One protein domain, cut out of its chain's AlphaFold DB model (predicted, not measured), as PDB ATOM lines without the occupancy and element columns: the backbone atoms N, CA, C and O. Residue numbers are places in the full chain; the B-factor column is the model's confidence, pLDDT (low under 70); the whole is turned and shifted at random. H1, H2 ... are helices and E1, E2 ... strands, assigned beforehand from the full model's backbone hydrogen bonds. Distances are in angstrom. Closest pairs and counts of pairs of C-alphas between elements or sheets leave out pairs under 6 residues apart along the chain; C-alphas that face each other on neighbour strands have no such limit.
ATOM      1  N   GLN A 350      -1.478  15.921  44.065       93.38
ATOM      2  CA  GLN A 350      -0.199  15.466  43.505       93.38
ATOM      3  C   GLN A 350      -0.368  14.436  42.384       93.38
ATOM      4  O   GLN A 350       0.474  14.329  41.493       93.38
ATOM      5  N   TYR A 351      -1.433  13.636  42.424       93.31
ATOM      6  CA  TYR A 351      -1.716  12.681  41.361       93.31
ATOM      7  C   TYR A 351      -2.163  13.401  40.082       93.31
ATOM      8  O   TYR A 351      -1.626  13.134  39.007       93.31
ATOM      9  N   VAL A 352      -3.079  14.367  40.203       94.88
ATOM     10  CA  VAL A 352      -3.537  15.191  39.073       94.88
ATOM     11  C   VAL A 352      -2.396  16.044  38.506       94.88
ATOM     12  O   VAL A 352      -2.235  16.106  37.290       94.88
ATOM     13  N   GLU A 353      -1.550  16.630  39.358       93.62
ATOM     14  CA  GLU A 353      -0.344  17.355  38.930       93.62
ATOM     15  C   GLU A 353       0.602  16.470  38.109       93.62
ATOM     16  O   GLU A 353       1.043  16.877  37.035       93.62
ATOM     17  N   ARG A 354       0.883  15.243  38.576       93.62
ATOM     18  CA  ARG A 354       1.741  14.287  37.854       93.62
ATOM     19  C   ARG A 354       1.184  13.928  36.480       93.62
ATOM     20  O   ARG A 354       1.956  13.851  35.528       93.62
ATOM     21  N   ILE A 355      -0.130  13.725  36.375       94.38
ATOM     22  CA  ILE A 355      -0.795  13.468  35.091       94.38
ATOM     23  C   ILE A 355      -0.622  14.655  34.155       94.38
ATOM     24  O   ILE A 355      -0.154  14.487  33.034       94.38
ATOM     25  N   LEU A 356      -0.961  15.856  34.623       93.12
ATOM     26  CA  LEU A 356      -0.912  17.050  33.789       93.12
ATOM     27  C   LEU A 356       0.515  17.368  33.332       93.12
ATOM     28  O   LEU A 356       0.682  17.896  32.240       93.12
ATOM     29  N   GLN A 357       1.534  17.009  34.118       92.81
ATOM     30  CA  GLN A 357       2.956  17.154  33.775       92.81
ATOM     31  C   GLN A 357       3.520  16.011  32.916       92.81
ATOM     32  O   GLN A 357       4.682  16.078  32.506       92.81
ATOM     33  N   HIS A 358       2.751  14.952  32.651       93.31
ATOM     34  CA  HIS A 358       3.239  13.814  31.881       93.31
ATOM     35  C   HIS A 358       3.555  14.238  30.431       93.31
ATOM     36  O   HIS A 358       2.746  14.943  29.826       93.31
ATOM     37  N   PRO A 359       4.691  13.813  29.834       91.69
ATOM     38  CA  PRO A 359       5.119  14.293  28.516       91.69
ATOM     39  C   PRO A 359       4.093  14.094  27.399       91.69
ATOM     40  O   PRO A 359       3.966  14.960  26.543       91.69
ATOM     41  N   GLU A 360       3.354  12.983  27.421       91.19
ATOM     42  CA  GLU A 360       2.315  12.713  26.416       91.19
ATOM     43  C   GLU A 360       1.097  13.628  26.579       91.19
ATOM     44  O   GLU A 360       0.514  14.023  25.582       91.19
ATOM     45  N   ILE A 361       0.780  14.056  27.807       91.69
ATOM     46  CA  ILE A 361      -0.297  15.023  28.076       91.69
ATOM     47  C   ILE A 361       0.149  16.454  27.742       91.69
ATOM     48  O   ILE A 361      -0.635  17.267  27.266       91.69
ATOM     49  N   GLN A 362       1.420  16.783  27.983       90.56
ATOM     50  CA  GLN A 362       2.014  18.076  27.615       90.56
ATOM     51  C   GLN A 362       2.202  18.237  26.099       90.56
ATOM     52  O   GLN A 362       2.386  19.355  25.627       90.56
ATOM     53  N   GLY A 363       2.221  17.126  25.358       87.81
ATOM     54  CA  GLY A 363       2.354  17.112  23.904       87.81
ATOM     55  C   GLY A 363       1.043  17.310  23.143       87.81
ATOM     56  O   GLY A 363       1.112  17.469  21.929       87.81
ATOM     57  N   LEU A 364      -0.099  17.290  23.837       89.44
ATOM     58  CA  LEU A 364      -1.428  17.524  23.267       89.44
ATOM     59  C   LEU A 364      -1.583  18.981  22.807       89.44
ATOM     60  O   LEU A 364      -0.997  19.896  23.400       89.44
ATOM     61  N   ASP A 365      -2.384  19.194  21.768       83.75
ATOM     62  CA  ASP A 365      -2.712  20.515  21.226       83.75
ATOM     63  C   ASP A 365      -4.234  20.712  21.103       83.75
ATOM     64  O   ASP A 365      -5.010  19.979  21.708       83.75
ATOM     65  N   GLU A 366      -4.678  21.767  20.414       75.12
ATOM     66  CA  GLU A 366      -6.112  22.068  20.275       75.12
ATOM     67  C   GLU A 366      -6.859  21.078  19.362       75.12
ATOM     68  O   GLU A 366      -8.080  20.965  19.478       75.12
ATOM     69  N   ASP A 367      -6.152  20.386  18.462       75.19
ATOM     70  CA  ASP A 367      -6.738  19.435  17.512       75.19
ATOM     71  C   ASP A 367      -6.718  17.989  18.057       75.19
ATOM     72  O   ASP A 367      -7.514  17.155  17.617       75.19
ATOM     73  N   ASP A 368      -5.831  17.699  19.014       81.75
ATOM     74  CA  ASP A 368      -5.719  16.427  19.737       81.75
ATOM     75  C   ASP A 368      -5.575  16.699  21.242       81.75
ATOM     76  O   ASP A 368      -4.466  16.763  21.776       81.75
ATOM     77  N   ASP A 369      -6.707  16.920  21.920       87.25
ATOM     78  CA  ASP A 369      -6.758  17.385  23.310       87.25
ATOM     79  C   ASP A 369      -6.917  16.252  24.338       87.25
ATOM     80  O   ASP A 369      -7.085  16.513  25.537       87.25
ATOM     81  N   GLY A 370      -6.844  14.985  23.913       92.94
ATOM     82  CA  GLY A 370      -7.200  13.876  24.788       92.94
ATOM     83  C   GLY A 370      -7.077  12.462  24.231       92.94
ATOM     84  O   GLY A 370      -6.617  12.218  23.124       92.94
ATOM     85  N   PHE A 371      -7.525  11.496  25.035       93.75
ATOM     86  CA  PHE A 371      -7.460  10.068  24.725       93.75
ATOM     87  C   PHE A 371      -8.816   9.389  24.881       93.75
ATOM     88  O   PHE A 371      -9.604   9.714  25.770       93.75
ATOM     89  N   TRP A 372      -9.050   8.386  24.039       90.00
ATOM     90  CA  TRP A 372     -10.216   7.516  24.094       90.00
ATOM     91  C   TRP A 372      -9.848   6.169  24.723       90.00
ATOM     92  O   TRP A 372      -8.900   5.524  24.274       90.00
ATOM     93  N   ASP A 373     -10.596   5.727  25.737       87.25
ATOM     94  CA  ASP A 373     -10.342   4.444  26.423       87.25
ATOM     95  C   ASP A 373     -11.134   3.260  25.871       87.25
ATOM     96  O   ASP A 373     -11.141   2.184  26.463       87.25
ATOM     97  N   GLY A 374     -11.831   3.472  24.760       79.69
ATOM     98  CA  GLY A 374     -12.851   2.559  24.286       79.69
ATOM     99  C   GLY A 374     -14.241   3.102  24.556       79.69
ATOM    100  O   GLY A 374     -15.018   3.063  23.638       79.69
ATOM    101  N   SER A 375     -14.560   3.700  25.706       81.94
ATOM    102  CA  SER A 375     -15.922   4.193  25.994       81.94
ATOM    103  C   SER A 375     -16.023   5.663  26.386       81.94
ATOM    104  O   SER A 375     -17.120   6.234  26.353       81.94
ATOM    105  N   LYS A 376     -14.941   6.246  26.889       89.94
ATOM    106  CA  LYS A 376     -14.908   7.585  27.470       89.94
ATOM    107  C   LYS A 376     -13.768   8.362  26.857       89.94
ATOM    108  O   LYS A 376     -12.704   7.817  26.560       89.94
ATOM    109  N   TYR A 377     -14.018   9.655  26.702       92.44
ATOM    110  CA  TYR A 377     -13.014  10.589  26.232       92.44
ATOM    111  C   TYR A 377     -12.451  11.360  27.418       92.44
ATOM    112  O   TYR A 377     -13.210  11.937  28.205       92.44
ATOM    113  N   TYR A 378     -11.131  11.342  27.542       95.56
ATOM    114  CA  TYR A 378     -10.379  12.053  28.561       95.56
ATOM    115  C   TYR A 378      -9.649  13.208  27.896       95.56
ATOM    116  O   TYR A 378      -8.686  12.957  27.178       95.56
ATOM    117  N   SER A 379     -10.084  14.441  28.137       95.19
ATOM    118  CA  SER A 379      -9.397  15.625  27.623       95.19
ATOM    119  C   SER A 379      -8.670  16.390  28.720       95.19
ATOM    120  O   SER A 379      -8.953  16.259  29.920       95.19
ATOM    121  N   PHE A 380      -7.683  17.175  28.300       94.88
ATOM    122  CA  PHE A 380      -6.767  17.869  29.189       94.88
ATOM    123  C   PHE A 380      -6.624  19.312  28.753       94.88
ATOM    124  O   PHE A 380      -6.366  19.619  27.595       94.88
ATOM    125  N   ARG A 381      -6.698  20.215  29.723       91.19
ATOM    126  CA  ARG A 381      -6.386  21.620  29.502       91.19
ATOM    127  C   ARG A 381      -5.222  22.007  30.386       91.19
ATOM    128  O   ARG A 381      -5.297  21.863  31.608       91.19
ATOM    129  N   GLN A 382      -4.169  22.526  29.771       90.56
ATOM    130  CA  GLN A 382      -3.027  23.078  30.491       90.56
ATOM    131  C   GLN A 382      -3.386  24.413  31.146       90.56
ATOM    132  O   GLN A 382      -4.355  25.070  30.767       90.56
ATOM    133  N   ALA A 383      -2.619  24.807  32.161       91.50
ATOM    134  CA  ALA A 383      -2.788  26.119  32.768       91.50
ATOM    135  C   ALA A 383      -2.236  27.203  31.832       91.50
ATOM    136  O   ALA A 383      -1.151  27.045  31.272       91.50
ATOM    137  N   TYR A 384      -2.954  28.313  31.697       91.25
ATOM    138  CA  TYR A 384      -2.523  29.462  30.902       91.25
ATOM    139  C   TYR A 384      -3.114  30.753  31.467       91.25
ATOM    140  O   TYR A 384      -4.022  30.727  32.291       91.25
ATOM    141  N   THR A 385      -2.582  31.889  31.034       94.25
ATOM    142  CA  THR A 385      -3.204  33.196  31.263       94.25
ATOM    143  C   THR A 385      -3.896  33.606  29.977       94.25
ATOM    144  O   THR A 385      -3.271  33.543  28.915       94.25
ATOM    145  N   ASP A 386      -5.172  33.963  30.057       91.88
ATOM    146  CA  ASP A 386      -5.933  34.390  28.888       91.88
ATOM    147  C   ASP A 386      -5.603  35.833  28.458       91.88
ATOM    148  O   ASP A 386      -4.700  36.484  28.993       91.88
ATOM    149  N   GLU A 387      -6.303  36.324  27.432       92.88
ATOM    150  CA  GLU A 387      -6.079  37.660  26.864       92.88
ATOM    151  C   GLU A 387      -6.406  38.800  27.841       92.88
ATOM    152  O   GLU A 387      -5.820  39.883  27.730       92.88
ATOM    153  N   ASP A 388      -7.293  38.551  28.807       93.06
ATOM    154  CA  ASP A 388      -7.717  39.518  29.822       93.06
ATOM    155  C   ASP A 388      -6.772  39.534  31.038       93.06
ATOM    156  O   ASP A 388      -6.826  40.444  31.872       93.06
ATOM    157  N   GLY A 389      -5.825  38.592  31.094       90.62
ATOM    158  CA  GLY A 389      -4.858  38.460  32.179       90.62
ATOM    159  C   GLY A 389      -5.320  37.530  33.300       90.62
ATOM    160  O   GLY A 389      -4.627  37.437  34.319       90.62
ATOM    161  N   ASP A 390      -6.439  36.827  33.117       91.75
ATOM    162  CA  ASP A 390      -6.975  35.900  34.102       91.75
ATOM    163  C   ASP A 390      -6.242  34.557  34.027       91.75
ATOM    164  O   ASP A 390      -5.949  34.009  32.959       91.75
ATOM    165  N   PHE A 391      -5.890  34.020  35.196       90.62
ATOM    166  CA  PHE A 391      -5.207  32.735  35.289       90.62
ATOM    167  C   PHE A 391      -6.215  31.590  35.194       90.62
ATOM    168  O   PHE A 391      -7.043  31.378  36.081       90.62
ATOM    169  N   ILE A 392      -6.103  30.809  34.127       90.81
ATOM    170  CA  ILE A 392      -6.923  29.639  33.870       90.81
ATOM    171  C   ILE A 392      -6.187  28.399  34.371       90.81
ATOM    172  O   ILE A 392      -5.126  28.028  33.869       90.81
ATOM    173  N   HIS A 393      -6.773  27.732  35.365       91.69
ATOM    174  CA  HIS A 393      -6.194  26.530  35.957       91.69
ATOM    175  C   HIS A 393      -6.252  25.331  35.005       91.69
ATOM    176  O   HIS A 393      -7.223  25.139  34.253       91.69
ATOM    177  N   ALA A 394      -5.227  24.486  35.114       91.94
ATOM    178  CA  ALA A 394      -5.192  23.202  34.439       91.94
ATOM    179  C   ALA A 394      -6.324  22.289  34.936       91.94
ATOM    180  O   ALA A 394      -6.728  22.352  36.107       91.94
ATOM    181  N   ARG A 395      -6.845  21.448  34.043       94.19
ATOM    182  CA  ARG A 395      -7.942  20.526  34.353       94.19
ATOM    183  C   ARG A 395      -7.901  19.259  33.508       94.19
ATOM    184  O   ARG A 395      -7.390  19.268  32.392       94.19
ATOM    185  N   ILE A 396      -8.499  18.212  34.058       96.75
ATOM    186  CA  ILE A 396      -8.852  16.966  33.373       96.75
ATOM    187  C   ILE A 396     -10.369  16.962  33.193       96.75
ATOM    188  O   ILE A 396     -11.098  17.354  34.114       96.75
ATOM    189  N   GLU A 397     -10.844  16.517  32.040       96.00
ATOM    190  CA  GLU A 397     -12.262  16.410  31.716       96.00
ATOM    191  C   GLU A 397     -12.571  14.980  31.279       96.00
ATOM    192  O   GLU A 397     -11.859  14.397  30.465       96.00
ATOM    193  N   ILE A 398     -13.629  14.400  31.838       95.75
ATOM    194  CA  ILE A 398     -14.088  13.055  31.490       95.75
ATOM    195  C   ILE A 398     -15.473  13.179  30.874       95.75
ATOM    196  O   ILE A 398     -16.430  13.496  31.587       95.75
ATOM    197  N   LYS A 399     -15.580  12.900  29.570       93.56
ATOM    198  CA  LYS A 399     -16.863  12.767  28.878       93.56
ATOM    199  C   LYS A 399     -17.400  11.351  29.069       93.56
ATOM    200  O   LYS A 399     -16.752  10.367  28.712       93.56
ATOM    201  N   THR A 400     -18.588  11.268  29.643       90.12
ATOM    202  CA  THR A 400     -19.290  10.017  29.962       90.12
ATOM    203  C   THR A 400     -20.183   9.552  28.803       90.12
ATOM    204  O   THR A 400     -20.482  10.355  27.914       90.12
ATOM    205  N   PRO A 401     -20.614   8.271  28.776       85.38
ATOM    206  CA  PRO A 401     -21.458   7.738  27.700       85.38
ATOM    207  C   PRO A 401     -22.805   8.452  27.531       85.38
ATOM    208  O   PRO A 401     -23.311   8.548  26.418       85.38
ATOM    209  N   ASP A 402     -23.374   8.986  28.613       85.75
ATOM    210  CA  ASP A 402     -24.580   9.814  28.582       85.75
ATOM    211  C   ASP A 402     -24.300  11.270  28.178       85.75
ATOM    212  O   ASP A 402     -25.201  12.094  28.239       85.75
ATOM    213  N   GLU A 403     -23.082  11.583  27.722       88.06
ATOM    214  CA  GLU A 403     -22.620  12.898  27.259       88.06
ATOM    215  C   GLU A 403     -22.468  13.959  28.365       88.06
ATOM    216  O   GLU A 403     -22.276  15.141  28.064       88.06
ATOM    217  N   ALA A 404     -22.497  13.565  29.641       92.00
ATOM    218  CA  ALA A 404     -22.133  14.451  30.742       92.00
ATOM    219  C   ALA A 404     -20.607  14.607  30.853       92.00
ATOM    220  O   ALA A 404     -19.846  13.707  30.478       92.00
ATOM    221  N   TYR A 405     -20.157  15.721  31.430       95.12
ATOM    222  CA  TYR A 405     -18.744  15.946  31.739       95.12
ATOM    223  C   TYR A 405     -18.509  16.032  33.243       95.12
ATOM    224  O   TYR A 405     -19.231  16.727  33.964       95.12
ATOM    225  N   TYR A 406     -17.437  15.384  33.691       96.56
ATOM    226  CA  TYR A 406     -16.858  15.573  35.017       96.56
ATOM    227  C   TYR A 406     -15.499  16.251  34.884       96.56
ATOM    228  O   TYR A 406     -14.636  15.771  34.150       96.56
ATOM    229  N   PHE A 407     -15.302  17.352  35.607       96.88
ATOM    230  CA  PHE A 407     -14.073  18.142  35.554       96.88
ATOM    231  C   PHE A 407     -13.312  18.052  36.870       96.88
ATOM    232  O   PHE A 407     -13.913  18.128  37.944       96.88
ATOM    233  N   TYR A 408     -11.989  17.985  36.770       97.19
ATOM    234  CA  TYR A 408     -11.062  17.874  37.890       97.19
ATOM    235  C   TYR A 408      -9.982  18.942  37.721       97.19
ATOM    236  O   TYR A 408      -9.149  18.831  36.822       97.19
ATOM    237  N   SER A 409     -10.015  19.997  38.536       95.00
ATOM    238  CA  SER A 409      -9.115  21.148  38.397       95.00
ATOM    239  C   SER A 409      -8.284  21.422  39.647       95.00
ATOM    240  O   SER A 409      -8.673  21.120  40.779       95.00
ATOM    241  N   LEU A 410      -7.120  22.032  39.421       92.31
ATOM    242  CA  LEU A 410      -6.163  22.444  40.452       92.31
ATOM    243  C   LEU A 410      -6.390  23.903  40.886       92.31
ATOM    244  O   LEU A 410      -5.450  24.686  41.019       92.31
ATOM    245  N   GLU A 411      -7.657  24.293  41.034       90.06
ATOM    246  CA  GLU A 411      -8.066  25.628  41.504       90.06
ATOM    247  C   GLU A 411      -7.813  25.815  43.000       90.06
ATOM    248  O   GLU A 411      -7.542  26.921  43.461       90.06
ATOM    249  N   ASN A 412      -7.860  24.718  43.754       88.12
ATOM    250  CA  ASN A 412      -7.613  24.706  45.183       88.12
ATOM    251  C   ASN A 412      -6.275  24.002  45.479       88.12
ATOM    252  O   ASN A 412      -6.044  22.900  44.979       88.12
ATOM    253  N   PRO A 413      -5.387  24.591  46.302       86.12
ATOM    254  CA  PRO A 413      -4.081  23.996  46.592       86.12
ATOM    255  C   PRO A 413      -4.155  22.773  47.521       86.12
ATOM    256  O   PRO A 413      -3.194  22.015  47.617       86.12
ATOM    257  N   SER A 414      -5.262  22.595  48.245       89.75
ATOM    258  CA  SER A 414      -5.421  21.550  49.266       89.75
ATOM    259  C   SER A 414      -6.166  20.319  48.751       89.75
ATOM    260  O   SER A 414      -6.023  19.240  49.322       89.75
ATOM    261  N   TYR A 415      -6.967  20.461  47.694       92.75
ATOM    262  CA  TYR A 415      -7.751  19.369  47.122       92.75
ATOM    263  C   TYR A 415      -8.104  19.614  45.652       92.75
ATOM    264  O   TYR A 415      -8.115  20.741  45.170       92.75
ATOM    265  N   VAL A 416      -8.454  18.547  44.935       94.88
ATOM    266  CA  VAL A 416      -8.905  18.646  43.540       94.88
ATOM    267  C   VAL A 416     -10.345  19.150  43.496       94.88
ATOM    268  O   VAL A 416     -11.260  18.512  44.025       94.88
ATOM    269  N   SER A 417     -10.543  20.302  42.856       94.25
ATOM    270  CA  SER A 417     -11.866  20.899  42.669       94.25
ATOM    271  C   SER A 417     -12.637  20.119  41.613       94.25
ATOM    272  O   SER A 417     -12.090  19.778  40.561       94.25
ATOM    273  N   ARG A 418     -13.904  19.809  41.902       95.50
ATOM    274  CA  ARG A 418     -14.736  18.953  41.057       95.50
ATOM    275  C   ARG A 418     -15.993  19.654  40.602       95.50
ATOM    276  O   ARG A 418     -16.709  20.253  41.399       95.50
ATOM    277  N   HIS A 419     -16.255  19.523  39.313       95.62
ATOM    278  CA  HIS A 419     -17.400  20.137  38.670       95.62
ATOM    279  C   HIS A 419     -18.093  19.146  37.747       95.62
ATOM    280  O   HIS A 419     -17.511  18.143  37.333       95.62
ATOM    281  N   TYR A 420     -19.329  19.472  37.401       95.00
ATOM    282  CA  TYR A 420     -20.189  18.672  36.552       95.00
ATOM    283  C   TYR A 420     -20.856  19.553  35.496       95.00
ATOM    284  O   TYR A 420     -21.229  20.697  35.769       95.00
ATOM    285  N   GLN A 421     -21.029  19.002  34.301       94.56
ATOM    286  CA  GLN A 421     -21.874  19.564  33.253       94.56
ATOM    287  C   GLN A 421     -22.847  18.473  32.786       94.56
ATOM    288  O   GLN A 421     -22.386  17.405  32.370       94.56
ATOM    289  N   PRO A 422     -24.167  18.720  32.842       90.25
ATOM    290  CA  PRO A 422     -25.144  17.746  32.385       90.25
ATOM    291  C   PRO A 422     -25.125  17.562  30.862       90.25
ATOM    292  O   PRO A 422     -24.671  18.454  30.137       90.25
ATOM    293  N   PRO A 423     -25.668  16.439  30.358       85.75
ATOM    294  CA  PRO A 423     -25.785  16.190  28.925       85.75
ATOM    295  C   PRO A 423     -26.541  17.316  28.217       85.75
ATOM    296  O   PRO A 423     -27.530  17.821  28.747       85.75
ATOM    297  N   ASN A 424     -26.132  17.681  27.001       79.69
ATOM    298  CA  ASN A 424     -26.804  18.692  26.162       79.69
ATOM    299  C   ASN A 424     -26.918  20.107  26.768       79.69
ATOM    300  O   ASN A 424     -27.658  20.949  26.255       79.69
ATOM    301  N   HIS A 425     -26.173  20.399  27.832       84.00
ATOM    302  CA  HIS A 425     -26.100  21.720  28.442       84.00
ATOM    303  C   HIS A 425     -24.656  22.206  28.448       84.00
ATOM    304  O   HIS A 425     -23.749  21.470  28.816       84.00
ATOM    305  N   PHE A 426     -24.445  23.464  28.068       85.19
ATOM    306  CA  PHE A 426     -23.151  24.118  28.225       85.19
ATOM    307  C   PHE A 426     -23.103  24.817  29.575       85.19
ATOM    308  O   PHE A 426     -23.984  25.621  29.887       85.19
ATOM    309  N   GLY A 427     -22.068  24.536  30.356       87.12
ATOM    310  CA  GLY A 427     -21.877  25.188  31.641       87.12
ATOM    311  C   GLY A 427     -21.258  24.256  32.663       87.12
ATOM    312  O   GLY A 427     -21.773  23.177  32.949       87.12
ATOM    313  N   ARG A 428     -20.155  24.713  33.251       89.56
ATOM    314  CA  ARG A 428     -19.529  24.056  34.390       89.56
ATOM    315  C   ARG A 428     -20.263  24.467  35.665       89.56
ATOM    316  O   ARG A 428     -20.327  25.656  35.968       89.56
ATOM    317  N   HIS A 429     -20.748  23.493  36.427       91.25
ATOM    318  CA  HIS A 429     -21.396  23.714  37.720       91.25
ATOM    319  C   HIS A 429     -20.625  23.020  38.840       91.25
ATOM    320  O   HIS A 429     -20.073  21.937  38.640       91.25
ATOM    321  N   GLU A 430     -20.596  23.619  40.028       91.06
ATOM    322  CA  GLU A 430     -20.125  22.917  41.223       91.06
ATOM    323  C   GLU A 430     -21.023  21.710  41.517       91.06
ATOM    324  O   GLU A 430     -22.240  21.736  41.297       91.06
ATOM    325  N   ILE A 431     -20.421  20.625  42.005       93.56
ATOM    326  CA  ILE A 431     -21.196  19.477  42.470       93.56
ATOM    327  C   ILE A 431     -21.758  19.822  43.849       93.56
ATOM    328  O   ILE A 431     -21.012  19.867  44.825       93.56
ATOM    329  N   ALA A 432     -23.076  20.013  43.927       92.94
ATOM    330  CA  ALA A 432     -23.793  20.160  45.192       92.94
ATOM    331  C   ALA A 432     -23.377  19.059  46.184       92.94
ATOM    332  O   ALA A 432     -23.379  17.870  45.843       92.94
ATOM    333  N   PHE A 433     -23.024  19.430  47.413       93.00
ATOM    334  CA  PHE A 433     -22.588  18.475  48.431       93.00
ATOM    335  C   PHE A 433     -23.716  17.514  48.808       93.00
ATOM    336  O   PHE A 433     -23.466  16.336  49.043       93.00
ATOM    337  N   LEU A 434     -24.973  17.955  48.789       91.69
ATOM    338  CA  LEU A 434     -26.102  17.059  49.053       91.69
ATOM    339  C   LEU A 434     -26.454  16.129  47.881       91.69
ATOM    340  O   LEU A 434     -27.234  15.191  48.061       91.69
ATOM    341  N   ASN A 435     -25.844  16.305  46.705       90.44
ATOM    342  CA  ASN A 435     -25.970  15.355  45.604       90.44
ATOM    343  C   ASN A 435     -24.896  14.260  45.693       90.44
ATOM    344  O   ASN A 435     -23.951  14.201  44.905       90.44
ATOM    345  N   THR A 436     -25.052  13.358  46.665       85.56
ATOM    346  CA  THR A 436     -24.075  12.287  46.929       85.56
ATOM    347  C   THR A 436     -23.861  11.358  45.735       85.56
ATOM    348  O   THR A 436     -22.771  10.818  45.579       85.56
ATOM    349  N   ARG A 437     -24.874  11.187  44.872       85.31
ATOM    350  CA  ARG A 437     -24.764  10.354  43.665       85.31
ATOM    351  C   ARG A 437     -23.743  10.910  42.681       85.31
ATOM    352  O   ARG A 437     -22.938  10.145  42.171       85.31
ATOM    353  N   ARG A 438     -23.707  12.228  42.472       90.00
ATOM    354  CA  ARG A 438     -22.697  12.856  41.602       90.00
ATOM    355  C   ARG A 438     -21.288  12.752  42.161       90.00
ATOM    356  O   ARG A 438     -20.342  12.570  41.400       90.00
ATOM    357  N   TRP A 439     -21.135  12.842  43.481       91.69
ATOM    358  CA  TRP A 439     -19.837  12.615  44.118       91.69
ATOM    359  C   TRP A 439     -19.362  11.169  43.952       91.69
ATOM    360  O   TRP A 439     -18.196  10.948  43.626       91.69
ATOM    361  N   GLU A 440     -20.267  10.205  44.120       89.62
ATOM    362  CA  GLU A 440     -20.001   8.781  43.898       89.62
ATOM    363  C   GLU A 440     -19.663   8.487  42.429       89.62
ATOM    364  O   GLU A 440     -18.653   7.841  42.159       89.62
ATOM    365  N   ALA A 441     -20.434   9.028  41.484       90.88
ATOM    366  CA  ALA A 441     -20.155   8.929  40.054       90.88
ATOM    367  C   ALA A 441     -18.773   9.497  39.712       90.88
ATOM    368  O   ALA A 441     -17.958   8.821  39.086       90.88
ATOM    369  N   SER A 442     -18.472  10.712  40.182       93.75
ATOM    370  CA  SER A 442     -17.173  11.352  39.972       93.75
ATOM    371  C   SER A 442     -16.013  10.505  40.507       93.75
ATOM    372  O   SER A 442     -15.000  10.369  39.827       93.75
ATOM    373  N   GLU A 443     -16.145   9.910  41.699       91.81
ATOM    374  CA  GLU A 443     -15.120   9.007  42.240       91.81
ATOM    375  C   GLU A 443     -14.920   7.789  41.331       91.81
ATOM    376  O   GLU A 443     -13.790   7.490  40.952       91.81
ATOM    377  N   GLN A 444     -16.001   7.119  40.927       90.88
ATOM    378  CA  GLN A 444     -15.917   5.911  40.102       90.88
ATOM    379  C   GLN A 444     -15.350   6.190  38.702       90.88
ATOM    380  O   GLN A 444     -14.511   5.429  38.215       90.88
ATOM    381  N   TYR A 445     -15.744   7.301  38.071       92.75
ATOM    382  CA  TYR A 445     -15.175   7.712  36.788       92.75
ATOM    383  C   TYR A 445     -13.690   8.045  36.906       92.75
ATOM    384  O   TYR A 445     -12.907   7.638  36.045       92.75
ATOM    385  N   PHE A 446     -13.282   8.737  37.973       94.12
ATOM    386  CA  PHE A 446     -11.873   9.050  38.172       94.12
ATOM    387  C   PHE A 446     -11.039   7.798  38.469       94.12
ATOM    388  O   PHE A 446      -9.925   7.684  37.969       94.12
ATOM    389  N   GLU A 447     -11.556   6.828  39.226       91.69
ATOM    390  CA  GLU A 447     -10.856   5.559  39.470       91.69
ATOM    391  C   GLU A 447     -10.658   4.740  38.185       91.69
ATOM    392  O   GLU A 447      -9.564   4.218  37.959       91.69
ATOM    393  N   ARG A 448     -11.651   4.689  37.287       90.12
ATOM    394  CA  ARG A 448     -11.458   4.090  35.953       90.12
ATOM    395  C   ARG A 448     -10.392   4.840  35.156       90.12
ATOM    396  O   ARG A 448      -9.500   4.220  34.580       90.12
ATOM    397  N   PHE A 449     -10.442   6.169  35.169       93.50
ATOM    398  CA  PHE A 449      -9.429   6.997  34.525       93.50
ATOM    399  C   PHE A 449      -8.021   6.724  35.085       93.50
ATOM    400  O   PHE A 449      -7.080   6.555  34.311       93.50
ATOM    401  N   LYS A 450      -7.859   6.565  36.408       93.00
ATOM    402  CA  LYS A 450      -6.578   6.160  37.016       93.00
ATOM    403  C   LYS A 450      -6.059   4.840  36.452       93.00
ATOM    404  O   LYS A 450      -4.865   4.721  36.171       93.00
ATOM    405  N   GLN A 451      -6.939   3.850  36.297       91.62
ATOM    406  CA  GLN A 451      -6.582   2.546  35.734       91.62
ATOM    407  C   GLN A 451      -6.104   2.687  34.287       91.62
ATOM    408  O   GLN A 451      -5.029   2.183  33.957       91.62
ATOM    409  N   PHE A 452      -6.834   3.446  33.464       92.38
ATOM    410  CA  PHE A 452      -6.433   3.761  32.092       92.38
ATOM    411  C   PHE A 452      -5.052   4.430  32.045       92.38
ATOM    412  O   PHE A 452      -4.178   3.996  31.288       92.38
ATOM    413  N   MET A 453      -4.821   5.434  32.898       92.88
ATOM    414  CA  MET A 453      -3.548   6.154  32.940       92.88
ATOM    415  C   MET A 453      -2.379   5.259  33.360       92.88
ATOM    416  O   MET A 453      -1.272   5.363  32.823       92.88
ATOM    417  N   SER A 454      -2.618   4.353  34.306       90.69
ATOM    418  CA  SER A 454      -1.613   3.396  34.765       90.69
ATOM    419  C   SER A 454      -1.261   2.365  33.691       90.69
ATOM    420  O   SER A 454      -0.083   2.076  33.483       90.69
ATOM    421  N   GLN A 455      -2.259   1.851  32.969       90.75
ATOM    422  CA  GLN A 455      -2.063   0.844  31.923       90.75
ATOM    423  C   GLN A 455      -1.344   1.411  30.693       90.75
ATOM    424  O   GLN A 455      -0.420   0.775  30.184       90.75
ATOM    425  N   ASN A 456      -1.731   2.608  30.241       90.88
ATOM    426  CA  ASN A 456      -1.243   3.169  28.977       90.88
ATOM    427  C   ASN A 456       0.019   4.021  29.145       90.88
ATOM    428  O   ASN A 456       0.931   3.931  28.327       90.88
ATOM    429  N   PHE A 457       0.124   4.779  30.240       89.31
ATOM    430  CA  PHE A 457       1.215   5.742  30.441       89.31
ATOM    431  C   PHE A 457       2.118   5.399  31.632       89.31
ATOM    432  O   PHE A 457       3.044   6.145  31.939       89.31
ATOM    433  N   LYS A 458       1.884   4.262  32.310       84.81
ATOM    434  CA  LYS A 458       2.678   3.798  33.467       84.81
ATOM    435  C   LYS A 458       2.798   4.846  34.575       84.81
ATOM    436  O   LYS A 458       3.812   4.926  35.265       84.81
TER     437      LYS A 458
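Overview. This is residues 350 to 458 of the 464 residues of an uncharacterized protein of Lysinibacillus fusiformis (UniProt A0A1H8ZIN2). One twisted sheet of five strands forms a wall, and the long helix H3 crosses over one face of it, with the short helix H1 over the same face. The short helix H2 only grazes the sheet, and the long loop of residues 382 to 394, between E2 and E3, reaches as far as 24 A from the mean of the C-alphas. The printed part has 109 residues, with three named helices and five named strands in the order H1 H2 E1 E2 E3 E4 E5 H3; the sheet's order is E1 E2 E3 E4 E5, antiparallel throughout, and the class is mixed, helices and strands. The whole is compact, with a radius of gyration of the C-alphas of 13.8 A and spans of 37 by 35 by 30 A.

Arrangement. The strands E1, residues 370 to 372, E2, 377 to 381, E3, 395 to 399, E4, 405 to 409, and E5, 417 to 421, form a meander, each strand the antiparallel neighbour of the one before. E1 and E5 are the edge strands. The sheet is twisted, with C-alphas up to 4.4 A off its best plane. Within hydrogen-bond range are N 371 and O 378 of the hairpin E1 and E2, 2.8 A; N 379 and O 397 of E2 and E3, 2.9 A; N 396 and O 408 of E3 and E4, 2.9 A; and N 407 and O 419 of E4 and E5, 2.9 A. H3, residues 436 to 457, is on the sheet at a height of 9.5 A and lies over E3, E4 and E5, only just over E3 and E4 with 3 C-alphas on each. It runs across the strands, at 74 degrees to E5 on the local plane; the C-alphas of Tyr 406 and Ser 442, the closest of E4 and H3, are 6.5 A apart. H1, residues 350 to 356, is on the same face, and H1 and H3 are near each other, with 5 pairs of C-alphas within 10 A. H2, residues 359 to 362, only grazes the sheet with its residues 360 to 362. H1 and H2 are close but not clearly touching; their closest C-alphas, of Leu 356 and Gln 362, are 6.9 A apart. In H1 and H3 every O i to N i+4 pair is within hydrogen-bond range; H2 is too short for such a pair.

Along the chain. H1 begins at C-alpha 350, (-0.199, 15.466, 43.505), and measures 9.9 A; H2 measures 5.0 A. E1 measures 7.1 A, E2 13.3 A, E3 13.0 A, E4 12.8 A and E5 13.8 A. H3 measures 30.9 A, from C-alpha 436 at (-24.075, 12.287, 46.929) to C-alpha 457 at (1.215, 5.742, 30.441).

Size, cuts and confidence. The two C-alphas farthest apart, of Asp 388 and Gln 455, are 39.1 A apart. The links E2 to E3 and E5 to H3 are long. The printed part has no cut, its mean pLDDT is 90.9, and no printed residue is under 70.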